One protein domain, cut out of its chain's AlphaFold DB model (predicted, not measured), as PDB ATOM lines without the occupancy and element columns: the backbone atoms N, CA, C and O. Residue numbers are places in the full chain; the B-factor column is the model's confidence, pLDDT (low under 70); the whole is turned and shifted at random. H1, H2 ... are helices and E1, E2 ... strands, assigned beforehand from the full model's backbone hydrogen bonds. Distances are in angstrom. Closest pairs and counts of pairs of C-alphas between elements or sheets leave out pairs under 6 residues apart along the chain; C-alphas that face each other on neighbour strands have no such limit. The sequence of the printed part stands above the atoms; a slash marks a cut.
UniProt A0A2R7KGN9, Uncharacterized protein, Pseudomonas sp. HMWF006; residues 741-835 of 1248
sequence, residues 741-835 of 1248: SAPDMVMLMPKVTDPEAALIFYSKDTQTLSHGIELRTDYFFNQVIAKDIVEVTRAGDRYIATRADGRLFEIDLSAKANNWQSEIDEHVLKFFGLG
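What this domain is: This is residues 741 to 835 of the 1248 residues of an uncharacterized protein of Pseudomonas sp. HMWF006 (UniProt A0A2R7KGN9). Two small antiparallel sheets, both strongly twisted, make a loosely formed sandwich, partly face to face with their strands crossed: E4 E5 E6 E7 in one layer, E1 E2 E3 in the other. The chain turns sharply from one layer to the other where E3 runs on into E4, and the tip of the hairpin E2 and E3 makes one end of the long axis, far from the end of E7. The printed part has 95 residues, with seven named strands and one short named helix in the order E1 E2 E3 E4 E5 E6 H1 E7; the class is mostly strand. It is compact, with a radius of gyration of the C-alphas of 12.8 A, yet elongated, spanning 40 by 25 by 25 A.

How they stand to each other: Begin with the larger sheet: E4, residues 789 to 795, E5, residues 798 to 803, E6, residues 807 to 811, and E7, residues 829 to 834, in that order. E4, E5 and E6 form a meander, each strand the antiparallel neighbour of the one before. Look for N 793 and O 800, 2.9 A apart, between E4 and E5, for N 801 and O 809, 2.8 A, between E5 and E6, and for N 810 and O 830, 2.8 A, between E6 and E7, each within hydrogen-bond range. The other sheet, E1, residues 759 to 763, E2, residues 768 to 776, and E3, residues 779 to 786, is a second meander. There N 761 and O 770 are 2.8 A apart, and N 771 and O 783 are 2.8 A apart, both within hydrogen-bond range. In the sandwich, two sheets face to face, the parts that face each other are 10.5 A centre to centre, and the strands of one sheet are at 47 degrees to those of the other. E3 runs on into E4 at 94 degrees. H1, residues 824 to 827, only grazes the sheet E1 E2 E3; its closest C-alpha pair with E3 is Ile 785 and Asp 825, 5.5 A. H1 is too short for an O i to N i+4 pair; its one O i to N i+3 pair is within range. Residues 746 to 747 pair antiparallel with residues 761 to 762 of E1.

Where its parts are: Find C-alpha 759 at (9.746, 0.254, 27.025), where E1 begins. E2 runs 23.5 A from C-alpha 768, and E3 runs 21.6 A to C-alpha 786 at (19.661, 9.579, 24.217). E4 covers 16.5 A and E5 16.2 A. E7 ends at C-alpha 834, (17.387, 17.001, 8.611).

The domain as a whole: The C-alphas farthest apart, of Thr 777 and Leu 834, are 40.8 A apart. The printed part has no cut; the link E6 to H1 is long, 12 residues. Mean pLDDT of the printed part is 76.5, under 70 at residues 751 to 756, 774 to 780, 794 to 798 and 816 to 827.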
ATOM      1  N   SER A 741      11.616  10.508  38.850       73.50
ATOM      2  CA  SER A 741      11.358  10.444  37.397       73.50
ATOM      3  C   SER A 741      10.719  11.751  36.910       73.50
ATOM      4  O   SER A 741       9.768  12.221  37.539       73.50
ATOM      5  N   ALA A 742      11.169  12.295  35.773       77.88
ATOM      6  CA  ALA A 742      10.694  13.580  35.240       77.88
ATOM      7  C   ALA A 742       9.148  13.652  35.155       77.88
ATOM      8  O   ALA A 742       8.512  12.676  34.731       77.88
ATOM      9  N   PRO A 743       8.508  14.751  35.599       78.62
ATOM     10  CA  PRO A 743       7.056  14.802  35.824       78.62
ATOM     11  C   PRO A 743       6.239  14.748  34.526       78.62
ATOM     12  O   PRO A 743       5.100  14.290  34.535       78.62
ATOM     13  N   ASP A 744       6.842  15.154  33.413       82.50
ATOM     14  CA  ASP A 744       6.288  15.176  32.060       82.50
ATOM     15  C   ASP A 744       6.493  13.863  31.278       82.50
ATOM     16  O   ASP A 744       5.886  13.682  30.228       82.50
ATOM     17  N   MET A 745       7.341  12.951  31.779       84.00
ATOM     18  CA  MET A 745       7.733  11.711  31.096       84.00
ATOM     19  C   MET A 745       6.530  10.895  30.588       84.00
ATOM     20  O   MET A 745       5.661  10.500  31.374       84.00
ATOM     21  N   VAL A 746       6.541  10.585  29.288       87.00
ATOM     22  CA  VAL A 746       5.535   9.789  28.564       87.00
ATOM     23  C   VAL A 746       6.147   8.529  27.947       87.00
ATOM     24  O   VAL A 746       7.270   8.564  27.451       87.00
ATOM     25  N   MET A 747       5.402   7.421  27.930       86.25
ATOM     26  CA  MET A 747       5.754   6.228  27.145       86.25
ATOM     27  C   MET A 747       5.420   6.453  25.665       86.25
ATOM     28  O   MET A 747       4.329   6.928  25.337       86.25
ATOM     29  N   LEU A 748       6.323   6.061  24.770       87.00
ATOM     30  CA  LEU A 748       6.050   5.975  23.339       87.00
ATOM     31  C   LEU A 748       5.368   4.630  23.060       87.00
ATOM     32  O   LEU A 748       5.929   3.575  23.344       87.00
ATOM     33  N   MET A 749       4.126   4.664  22.572       81.56
ATOM     34  CA  MET A 749       3.250   3.488  22.553       81.56
ATOM     35  C   MET A 749       3.765   2.418  21.568       81.56
ATOM     36  O   MET A 749       3.790   2.692  20.363       81.56
ATOM     37  N   PRO A 750       4.131   1.204  22.027       75.25
ATOM     38  CA  PRO A 750       4.571   0.133  21.137       75.25
ATOM     39  C   PRO A 750       3.412  -0.373  20.266       75.25
ATOM     40  O   PRO A 750       2.239  -0.296  20.641       75.25
ATOM     41  N   LYS A 751       3.738  -0.905  19.081       67.38
ATOM     42  CA  LYS A 751       2.738  -1.346  18.084       67.38
ATOM     43  C   LYS A 751       2.027  -2.647  18.462       67.38
ATOM     44  O   LYS A 751       0.896  -2.869  18.036       67.38
ATOM     45  N   VAL A 752       2.701  -3.500  19.229       64.50
ATOM     46  CA  VAL A 752       2.262  -4.845  19.620       64.50
ATOM     47  C   VAL A 752       2.567  -5.032  21.104       64.50
ATOM     48  O   VAL A 752       3.543  -4.484  21.612       64.50
ATOM     49  N   THR A 753       1.752  -5.824  21.796       62.50
ATOM     50  CA  THR A 753       1.967  -6.223  23.195       62.50
ATOM     51  C   THR A 753       3.037  -7.325  23.323       62.50
ATOM     52  O   THR A 753       2.824  -8.294  24.045       62.50
ATOM     53  N   ASP A 754       4.158  -7.223  22.599       66.88
ATOM     54  CA  ASP A 754       5.270  -8.179  22.727       66.88
ATOM     55  C   ASP A 754       5.876  -8.043  24.142       66.88
ATOM     56  O   ASP A 754       6.328  -6.949  24.499       66.88
ATOM     57  N   PRO A 755       5.877  -9.101  24.981       65.31
ATOM     58  CA  PRO A 755       6.464  -9.046  26.318       65.31
ATOM     59  C   PRO A 755       7.986  -8.819  26.301       65.31
ATOM     60  O   PRO A 755       8.540  -8.412  27.324       65.31
ATOM     61  N   GLU A 756       8.664  -9.028  25.171       68.38
ATOM     62  CA  GLU A 756      10.082  -8.711  25.000       68.38
ATOM     63  C   GLU A 756      10.345  -7.285  24.487       68.38
ATOM     64  O   GLU A 756      11.505  -6.891  24.442       68.38
ATOM     65  N   ALA A 757       9.336  -6.486  24.119       71.19
ATOM     66  CA  ALA A 757       9.570  -5.136  23.587       71.19
ATOM     67  C   ALA A 757      10.174  -4.171  24.629       71.19
ATOM     68  O   ALA A 757       9.743  -4.116  25.784       71.19
ATOM     69  N   ALA A 758      11.146  -3.365  24.194       74.94
ATOM     70  CA  ALA A 758      11.765  -2.316  24.995       74.94
ATOM     71  C   ALA A 758      10.767  -1.186  25.312       74.94
ATOM     72  O   ALA A 758      10.118  -0.629  24.424       74.94
ATOM     73  N   LEU A 759      10.656  -0.809  26.591       82.06
ATOM     74  CA  LEU A 759       9.746   0.254  27.025       82.06
ATOM     75  C   LEU A 759      10.425   1.617  26.880       82.06
ATOM     76  O   LEU A 759      11.193   2.035  27.744       82.06
ATOM     77  N   ILE A 760      10.164   2.305  25.770       86.50
ATOM     78  CA  ILE A 760      10.803   3.585  25.447       86.50
ATOM     79  C   ILE A 760       9.964   4.766  25.959       86.50
ATOM     80  O   ILE A 760       8.772   4.884  25.670       86.50
ATOM     81  N   PHE A 761      10.608   5.674  26.692       87.44
ATOM     82  CA  PHE A 761      10.013   6.873  27.284       87.44
ATOM     83  C   PHE A 761      10.706   8.145  26.801       87.44
ATOM     84  O   PHE A 761      11.917   8.165  26.593       87.44
ATOM     85  N   TYR A 762       9.943   9.229  26.693       90.06
ATOM     86  CA  TYR A 762      10.419  10.568  26.360       90.06
ATOM     87  C   TYR A 762      10.057  11.556  27.476       90.06
ATOM     88  O   TYR A 762       8.931  11.541  27.972       90.06
ATOM     89  N   SER A 763      10.996  12.432  27.840       89.06
ATOM     90  CA  SER A 763      10.748  13.654  28.617       89.06
ATOM     91  C   SER A 763      11.287  14.859  27.845       89.06
ATOM     92  O   SER A 763      12.423  14.857  27.359       89.06
ATOM     93  N   LYS A 764      10.447  15.886  27.741       88.31
ATOM     94  CA  LYS A 764      10.725  17.178  27.121       88.31
ATOM     95  C   LYS A 764      11.449  18.116  28.083       88.31
ATOM     96  O   LYS A 764      12.352  18.825  27.647       88.31
ATOM     97  N   ASP A 765      11.104  18.073  29.368       87.12
ATOM     98  CA  ASP A 765      11.720  18.913  30.401       87.12
ATOM     99  C   ASP A 765      13.196  18.544  30.629       87.12
ATOM    100  O   ASP A 765      14.033  19.434  30.784       87.12
ATOM    101  N   THR A 766      13.552  17.252  30.581       88.88
ATOM    102  CA  THR A 766      14.960  16.802  30.635       88.88
ATOM    103  C   THR A 766      15.606  16.621  29.259       88.88
ATOM    104  O   THR A 766      16.809  16.376  29.188       88.88
ATOM    105  N   GLN A 767      14.840  16.744  28.167       92.94
ATOM    106  CA  GLN A 767      15.272  16.493  26.781       92.94
ATOM    107  C   GLN A 767      15.926  15.111  26.586       92.94
ATOM    108  O   GLN A 767      16.936  14.968  25.889       92.94
ATOM    109  N   THR A 768      15.360  14.078  27.214       90.88
ATOM    110  CA  THR A 768      15.898  12.708  27.183       90.88
ATOM    111  C   THR A 768      14.919  11.699  26.612       90.88
ATOM    112  O   THR A 768      13.731  11.701  26.940       90.88
ATOM    113  N   LEU A 769      15.470  10.765  25.842       89.75
ATOM    114  CA  LEU A 769      14.884   9.456  25.572       89.75
ATOM    115  C   LEU A 769      15.497   8.444  26.548       89.75
ATOM    116  O   LEU A 769      16.709   8.455  26.776       89.75
ATOM    117  N   SER A 770      14.673   7.570  27.120       85.81
ATOM    118  CA  SER A 770      15.111   6.566  28.095       85.81
ATOM    119  C   SER A 770      14.383   5.235  27.950       85.81
ATOM    120  O   SER A 770      13.172   5.211  27.747       85.81
ATOM    121  N   HIS A 771      15.110   4.136  28.127       83.06
ATOM    122  CA  HIS A 771      14.576   2.781  28.221       83.06
ATOM    123  C   HIS A 771      14.219   2.480  29.686       83.06
ATOM    124  O   HIS A 771      15.068   2.603  30.570       83.06
ATOM    125  N   GLY A 772      12.961   2.122  29.950       79.44
ATOM    126  CA  GLY A 772      12.492   1.670  31.260       79.44
ATOM    127  C   GLY A 772      12.756   0.178  31.448       79.44
ATOM    128  O   GLY A 772      12.169  -0.653  30.759       79.44
ATOM    129  N   ILE A 773      13.636  -0.146  32.390       75.00
ATOM    130  CA  ILE A 773      14.235  -1.465  32.597       75.00
ATOM    131  C   ILE A 773      13.776  -2.045  33.938       75.00
ATOM    132  O   ILE A 773      13.920  -1.414  34.984       75.00
ATOM    133  N   GLU A 774      13.255  -3.269  33.923       69.88
ATOM    134  CA  GLU A 774      12.828  -4.011  35.114       69.88
ATOM    135  C   GLU A 774      14.022  -4.769  35.720       69.88
ATOM    136  O   GLU A 774      14.500  -5.741  35.141       69.88
ATOM    137  N   LEU A 775      14.540  -4.314  36.868       66.00
ATOM    138  CA  LEU A 775      15.706  -4.936  37.530       66.00
ATOM    139  C   LEU A 775      15.311  -6.024  38.545       66.00
ATOM    140  O   LEU A 775      16.117  -6.884  38.891       66.00
ATOM    141  N   ARG A 776      14.086  -5.933  39.067       65.44
ATOM    142  CA  ARG A 776      13.372  -6.894  39.923       65.44
ATOM    143  C   ARG A 776      11.918  -6.418  40.028       65.44
ATOM    144  O   ARG A 776      11.645  -5.260  39.707       65.44
ATOM    145  N   THR A 777      11.026  -7.265  40.537       59.78
ATOM    146  CA  THR A 777       9.608  -6.940  40.768       59.78
ATOM    147  C   THR A 777       9.433  -5.566  41.429       59.78
ATOM    148  O   THR A 777      10.124  -5.249  42.400       59.78
ATOM    149  N   ASP A 778       8.553  -4.745  40.852       57.00
ATOM    150  CA  ASP A 778       8.227  -3.365  41.253       57.00
ATOM    151  C   ASP A 778       9.395  -2.352  41.296       57.00
ATOM    152  O   ASP A 778       9.218  -1.216  41.745       57.00
ATOM    153  N   TYR A 779      10.587  -2.697  40.788       64.50
ATOM    154  CA  TYR A 779      11.755  -1.810  40.774       64.50
ATOM    155  C   TYR A 779      12.294  -1.585  39.353       64.50
ATOM    156  O   TYR A 779      13.174  -2.298  38.860       64.50
ATOM    157  N   PHE A 780      11.771  -0.535  38.718       67.38
ATOM    158  CA  PHE A 780      12.097  -0.137  37.348       67.38
ATOM    159  C   PHE A 780      13.076   1.040  37.302       67.38
ATOM    160  O   PHE A 780      12.834   2.064  37.938       67.38
ATOM    161  N   PHE A 781      14.156   0.924  36.535       72.44
ATOM    162  CA  PHE A 781      15.152   1.975  36.320       72.44
ATOM    163  C   PHE A 781      15.043   2.548  34.901       72.44
ATOM    164  O   PHE A 781      14.906   1.794  33.946       72.44
ATOM    165  N   ASN A 782      15.146   3.869  34.748       77.88
ATOM    166  CA  ASN A 782      15.133   4.520  33.436       77.88
ATOM    167  C   ASN A 782      16.571   4.804  32.975       77.88
ATOM    168  O   ASN A 782      17.175   5.795  33.393       77.88
ATOM    169  N   GLN A 783      17.116   3.959  32.098       81.44
ATOM    170  CA  GLN A 783      18.400   4.209  31.440       81.44
ATOM    171  C   GLN A 783      18.211   5.272  30.356       81.44
ATOM    172  O   GLN A 783      17.431   5.075  29.429       81.44
ATOM    173  N   VAL A 784      18.916   6.402  30.448       86.44
ATOM    174  CA  VAL A 784      18.902   7.437  29.400       86.44
ATOM    175  C   VAL A 784      19.697   6.941  28.194       86.44
ATOM    176  O   VAL A 784      20.923   6.900  28.254       86.44
ATOM    177  N   ILE A 785      18.990   6.608  27.113       84.75
ATOM    178  CA  ILE A 785      19.564   6.100  25.856       84.75
ATOM    179  C   ILE A 785      19.958   7.242  24.909       84.75
ATOM    180  O   ILE A 785      20.896   7.119  24.129       84.75
ATOM    181  N   ALA A 786      19.284   8.398  24.992       86.69
ATOM    182  CA  ALA A 786      19.661   9.579  24.217       86.69
ATOM    183  C   ALA A 786      19.333  10.896  24.932       86.69
ATOM    184  O   ALA A 786      18.388  10.999  25.717       86.69
ATOM    185  N   LYS A 787      20.129  11.921  24.621       90.00
ATOM    186  CA  LYS A 787      20.037  13.286  25.156       90.00
ATOM    187  C   LYS A 787      19.833  14.297  24.029       90.00
ATOM    188  O   LYS A 787      19.957  13.971  22.845       90.00
ATOM    189  N   ASP A 788      19.545  15.533  24.425       91.25
ATOM    190  CA  ASP A 788      19.305  16.674  23.540       91.25
ATOM    191  C   ASP A 788      18.048  16.503  22.665       91.25
ATOM    192  O   ASP A 788      17.964  17.066  21.577       91.25
ATOM    193  N   ILE A 789      17.072  15.702  23.105       90.00
ATOM    194  CA  ILE A 789      15.824  15.435  22.379       90.00
ATOM    195  C   ILE A 789      14.826  16.564  22.663       90.00
ATOM    196  O   ILE A 789      14.073  16.528  23.636       90.00
ATOM    197  N   VAL A 790      14.825  17.598  21.821       87.56
ATOM    198  CA  VAL A 790      13.994  18.801  22.026       87.56
ATOM    199  C   VAL A 790      12.510  18.563  21.733       87.56
ATOM    200  O   VAL A 790      11.651  19.246  22.296       87.56
ATOM    201  N   GLU A 791      12.199  17.590  20.876       85.50
ATOM    202  CA  GLU A 791      10.835  17.241  20.472       85.50
ATOM    203  C   GLU A 791      10.755  15.789  19.977       85.50
ATOM    204  O   GLU A 791      11.694  15.294  19.351       85.50
ATOM    205  N   VAL A 792       9.625  15.117  20.218       82.81
ATOM    206  CA  VAL A 792       9.267  13.840  19.581       82.81
ATOM    207  C   VAL A 792       7.894  13.990  18.930       82.81
ATOM    208  O   VAL A 792       6.904  14.257  19.612       82.81
ATOM    209  N   THR A 793       7.833  13.788  17.616       76.19
ATOM    210  CA  THR A 793       6.622  13.959  16.801       76.19
ATOM    211  C   THR A 793       6.150  12.611  16.269       76.19
ATOM    212  O   THR A 793       6.939  11.856  15.705       76.19
ATOM    213  N   ARG A 794       4.856  12.297  16.409       67.94
ATOM    214  CA  ARG A 794       4.255  11.107  15.787       67.94
ATOM    215  C   ARG A 794       3.806  11.430  14.358       67.94
ATOM    216  O   ARG A 794       3.028  12.359  14.157       67.94
ATOM    217  N   ALA A 795       4.254  10.636  13.390       60.91
ATOM    218  CA  ALA A 795       3.864  10.712  11.985       60.91
ATOM    219  C   ALA A 795       3.275   9.356  11.558       60.91
ATOM    220  O   ALA A 795       4.005   8.395  11.318       60.91
ATOM    221  N   GLY A 796       1.942   9.252  11.533       60.78
ATOM    222  CA  GLY A 796       1.255   7.971  11.331       60.78
ATOM    223  C   GLY A 796       1.641   6.957  12.414       60.78
ATOM    224  O   GLY A 796       1.429   7.207  13.597       60.78
ATOM    225  N   ASP A 797       2.257   5.843  12.019       61.31
ATOM    226  CA  ASP A 797       2.776   4.808  12.928       61.31
ATOM    227  C   ASP A 797       4.306   4.863  13.110       61.31
ATOM    228  O   ASP A 797       4.944   3.850  13.402       61.31
ATOM    229  N   ARG A 798       4.909   6.044  12.937       69.12
ATOM    230  CA  ARG A 798       6.323   6.324  13.236       69.12
ATOM    231  C   ARG A 798       6.431   7.416  14.299       69.12
ATOM    232  O   ARG A 798       5.588   8.313  14.355       69.12
ATOM    233  N   TYR A 799       7.477   7.365  15.116       80.75
ATOM    234  CA  TYR A 799       7.846   8.440  16.038       80.75
ATOM    235  C   TYR A 799       9.202   9.003  15.613       80.75
ATOM    236  O   TYR A 799      10.151   8.243  15.447       80.75
ATOM    237  N   ILE A 800       9.288  10.320  15.430       82.06
ATOM    238  CA  ILE A 800      10.496  11.023  14.986       82.06
ATOM    239  C   ILE A 800      11.007  11.907  16.127       82.06
ATOM    240  O   ILE A 800      10.344  12.869  16.516       82.06
ATOM    241  N   ALA A 801      12.187  11.591  16.651       87.00
ATOM    242  CA  ALA A 801      12.934  12.427  17.580       87.00
ATOM    243  C   ALA A 801      13.678  13.539  16.827       87.00
ATOM    244  O   ALA A 801      14.407  13.275  15.871       87.00
ATOM    245  N   THR A 802      13.548  14.777  17.299       88.19
ATOM    246  CA  THR A 802      14.351  15.922  16.854       88.19
ATOM    247  C   THR A 802      15.424  16.208  17.898       88.19
ATOM    248  O   THR A 802      15.103  16.471  19.059       88.19
ATOM    249  N   ARG A 803      16.701  16.178  17.501       90.69
ATOM    250  CA  ARG A 803      17.818  16.568  18.375       90.69
ATOM    251  C   ARG A 803      18.018  18.083  18.397       90.69
ATOM    252  O   ARG A 803      17.608  18.796  17.483       90.69
ATOM    253  N   ALA A 804      18.704  18.590  19.419       89.31
ATOM    254  CA  ALA A 804      18.984  20.015  19.591       89.31
ATOM    255  C   ALA A 804      19.893  20.607  18.497       89.31
ATOM    256  O   ALA A 804      19.962  21.824  18.372       89.31
ATOM    257  N   ASP A 805      20.567  19.789  17.686       88.94
ATOM    258  CA  ASP A 805      21.269  20.225  16.469       88.94
ATOM    259  C   ASP A 805      20.360  20.288  15.221       88.94
ATOM    260  O   ASP A 805      20.781  20.785  14.178       88.94
ATOM    261  N   GLY A 806      19.110  19.829  15.339       85.25
ATOM    262  CA  GLY A 806      18.099  19.779  14.286       85.25
ATOM    263  C   GLY A 806      18.104  18.510  13.427       85.25
ATOM    264  O   GLY A 806      17.312  18.433  12.485       85.25
ATOM    265  N   ARG A 807      18.956  17.516  13.719       89.69
ATOM    266  CA  ARG A 807      18.877  16.190  13.084       89.69
ATOM    267  C   ARG A 807      17.642  15.427  13.566       89.69
ATOM    268  O   ARG A 807      17.258  15.518  14.735       89.69
ATOM    269  N   LEU A 808      17.046  14.666  12.657       87.44
ATOM    270  CA  LEU A 808      15.847  13.859  12.863       87.44
ATOM    271  C   LEU A 808      16.221  12.377  12.904       87.44
ATOM    272  O   LEU A 808      17.016  11.913  12.086       87.44
ATOM    273  N   PHE A 809      15.618  11.633  13.826       86.50
ATOM    274  CA  PHE A 809      15.823  10.196  13.997       86.50
ATOM    275  C   PHE A 809      14.476   9.495  14.180       86.50
ATOM    276  O   PHE A 809      13.655   9.944  14.975       86.50
ATOM    277  N   GLU A 810      14.242   8.398  13.468       86.81
ATOM    278  CA  GLU A 810      13.103   7.520  13.708       86.81
ATOM    279  C   GLU A 810      13.395   6.620  14.913       86.81
ATOM    280  O   GLU A 810      14.481   6.050  15.033       86.81
ATOM    281  N   ILE A 811      12.423   6.534  15.821       86.19
ATOM    282  CA  ILE A 811      12.522   5.769  17.061       86.19
ATOM    283  C   ILE A 811      11.984   4.361  16.811       86.19
ATOM    284  O   ILE A 811      10.783   4.179  16.585       86.19
ATOM    285  N   ASP A 812      12.860   3.364  16.875       82.69
ATOM    286  CA  ASP A 812      12.481   1.968  16.692       82.69
ATOM    287  C   ASP A 812      11.868   1.377  17.971       82.69
ATOM    288  O   ASP A 812      12.560   0.988  18.912       82.69
ATOM    289  N   LEU A 813      10.535   1.296  17.988       78.00
ATOM    290  CA  LEU A 813       9.750   0.675  19.064       78.00
ATOM    291  C   LEU A 813       9.576  -0.850  18.900       78.00
ATOM    292  O   LEU A 813       8.682  -1.426  19.520       78.00
ATOM    293  N   SER A 814      10.371  -1.499  18.042       72.19
ATOM    294  CA  SER A 814      10.449  -2.964  17.908       72.19
ATOM    295  C   SER A 814      11.732  -3.573  18.491       72.19
ATOM    296  O   SER A 814      11.862  -4.796  18.529       72.19
ATOM    297  N   ALA A 815      12.652  -2.742  19.000       70.19
ATOM    298  CA  ALA A 815      13.821  -3.199  19.749       70.19
ATOM    299  C   ALA A 815      13.409  -4.052  20.965       70.19
ATOM    300  O   ALA A 815      12.441  -3.729  21.661       70.19
ATOM    301  N   LYS A 816      14.154  -5.131  21.236       69.81
ATOM    302  CA  LYS A 816      13.860  -6.069  22.327       69.81
ATOM    303  C   LYS A 816      14.721  -5.828  23.567       69.81
ATOM    304  O   LYS A 816      15.890  -5.471  23.485       69.81
ATOM    305  N   ALA A 817      14.117  -6.048  24.729       60.09
ATOM    306  CA  ALA A 817      14.685  -5.838  26.056       60.09
ATOM    307  C   ALA A 817      15.558  -7.006  26.556       60.09
ATOM    308  O   ALA A 817      16.077  -6.944  27.669       60.09
ATOM    309  N   ASN A 818      15.709  -8.077  25.771       55.59
ATOM    310  CA  ASN A 818      16.597  -9.201  26.078       55.59
ATOM    311  C   ASN A 818      18.067  -8.931  25.678       55.59
ATOM    312  O   ASN A 818      18.955  -9.558  26.255       55.59
ATOM    313  N   ASN A 819      18.349  -7.930  24.829       49.66
ATOM    314  CA  ASN A 819      19.700  -7.412  24.550       49.66
ATOM    315  C   ASN A 819      20.237  -6.568  25.730       49.66
ATOM    316  O   ASN A 819      20.416  -5.350  25.638       49.66
ATOM    317  N   TRP A 820      20.471  -7.210  26.876       46.75
ATOM    318  CA  TRP A 820      21.094  -6.566  28.030       46.75
ATOM    319  C   TRP A 820      22.567  -6.251  27.754       46.75
ATOM    320  O   TRP A 820      23.361  -7.148  27.494       46.75
ATOM    321  N   GLN A 821      22.913  -4.974  27.944       47.84
ATOM    322  CA  GLN A 821      24.236  -4.361  27.766       47.84
ATOM    323  C   GLN A 821      24.632  -4.094  26.290       47.84
ATOM    324  O   GLN A 821      24.551  -4.935  25.400       47.84
ATOM    325  N   SER A 822      25.079  -2.855  26.052       45.97
ATOM    326  CA  SER A 822      25.583  -2.251  24.799       45.97
ATOM    327  C   SER A 822      24.662  -2.081  23.573       45.97
ATOM    328  O   SER A 822      24.659  -0.987  23.020       45.97
ATOM    329  N   GLU A 823      23.888  -3.067  23.107       48.62
ATOM    330  CA  GLU A 823      23.365  -2.993  21.717       48.62
ATOM    331  C   GLU A 823      22.119  -2.112  21.487       48.62
ATOM    332  O   GLU A 823      21.947  -1.563  20.395       48.62
ATOM    333  N   ILE A 824      21.248  -1.949  22.492       51.34
ATOM    334  CA  ILE A 824      20.006  -1.156  22.362       51.34
ATOM    335  C   ILE A 824      20.318   0.332  22.109       51.34
ATOM    336  O   ILE A 824      19.615   0.992  21.339       51.34
ATOM    337  N   ASP A 825      21.394   0.845  22.713       51.31
ATOM    338  CA  ASP A 825      21.787   2.258  22.639       51.31
ATOM    339  C   ASP A 825      22.229   2.688  21.220       51.31
ATOM    340  O   ASP A 825      22.108   3.865  20.878       51.31
ATOM    341  N   GLU A 826      22.671   1.756  20.361       53.12
ATOM    342  CA  GLU A 826      23.028   2.052  18.958       53.12
ATOM    343  C   GLU A 826      21.848   1.931  17.974       53.12
ATOM    344  O   GLU A 826      21.849   2.588  16.932       53.12
ATOM    345  N   HIS A 827      20.822   1.129  18.286       63.72
ATOM    346  CA  HIS A 827      19.815   0.704  17.297       63.72
ATOM    347  C   HIS A 827      18.431   1.362  17.427       63.72
ATOM    348  O   HIS A 827      17.665   1.348  16.459       63.72
ATOM    349  N   VAL A 828      18.094   1.964  18.576       76.19
ATOM    350  CA  VAL A 828      16.772   2.596  18.790       76.19
ATOM    351  C   VAL A 828      16.595   3.909  18.013       76.19
ATOM    352  O   VAL A 828      15.466   4.252  17.674       76.19
ATOM    353  N   LEU A 829      17.669   4.646  17.702       83.81
ATOM    354  CA  LEU A 829      17.601   5.907  16.945       83.81
ATOM    355  C   LEU A 829      18.207   5.771  15.546       83.81
ATOM    356  O   LEU A 829      19.382   6.060  15.324       83.81
ATOM    357  N   LYS A 830      17.369   5.409  14.575       85.44
ATOM    358  CA  LYS A 830      17.754   5.315  13.161       85.44
ATOM    359  C   LYS A 830      17.701   6.707  12.537       85.44
ATOM    360  O   LYS A 830      16.721   7.426  12.717       85.44
ATOM    361  N   PHE A 831      18.755   7.144  11.849       85.38
ATOM    362  CA  PHE A 831      18.785   8.492  11.270       85.38
ATOM    363  C   PHE A 831      17.701   8.643  10.194       85.38
ATOM    364  O   PHE A 831      17.626   7.845   9.268       85.38
ATOM    365  N   PHE A 832      16.854   9.665  10.335       83.62
ATOM    366  CA  PHE A 832      15.712   9.907   9.452       83.62
ATOM    367  C   PHE A 832      15.936  11.094   8.512       83.62
ATOM    368  O   PHE A 832      15.373  11.116   7.426       83.62
ATOM    369  N   GLY A 833      16.732  12.095   8.899       87.44
ATOM    370  CA  GLY A 833      17.025  13.241   8.035       87.44
ATOM    371  C   GLY A 833      17.280  14.541   8.783       87.44
ATOM    372  O   GLY A 833      17.722  14.545   9.932       87.44
ATOM    373  N   LEU A 834      17.022  15.668   8.120       88.44
ATOM    374  CA  LEU A 834      17.387  17.001   8.611       88.44
ATOM    375  C   LEU A 834      16.150  17.896   8.730       88.44
ATOM    376  O   LEU A 834      15.380  18.031   7.783       88.44
ATOM    377  N   GLY A 835      15.953  18.500   9.903       84.62
ATOM    378  CA  GLY A 835      14.846  19.415  10.178       84.62
ATOM    379  C   GLY A 835      15.208  20.885   9.964       84.62
ATOM    380  O   GLY A 835      16.379  21.256   9.864       84.62
TER     381      GLY A 835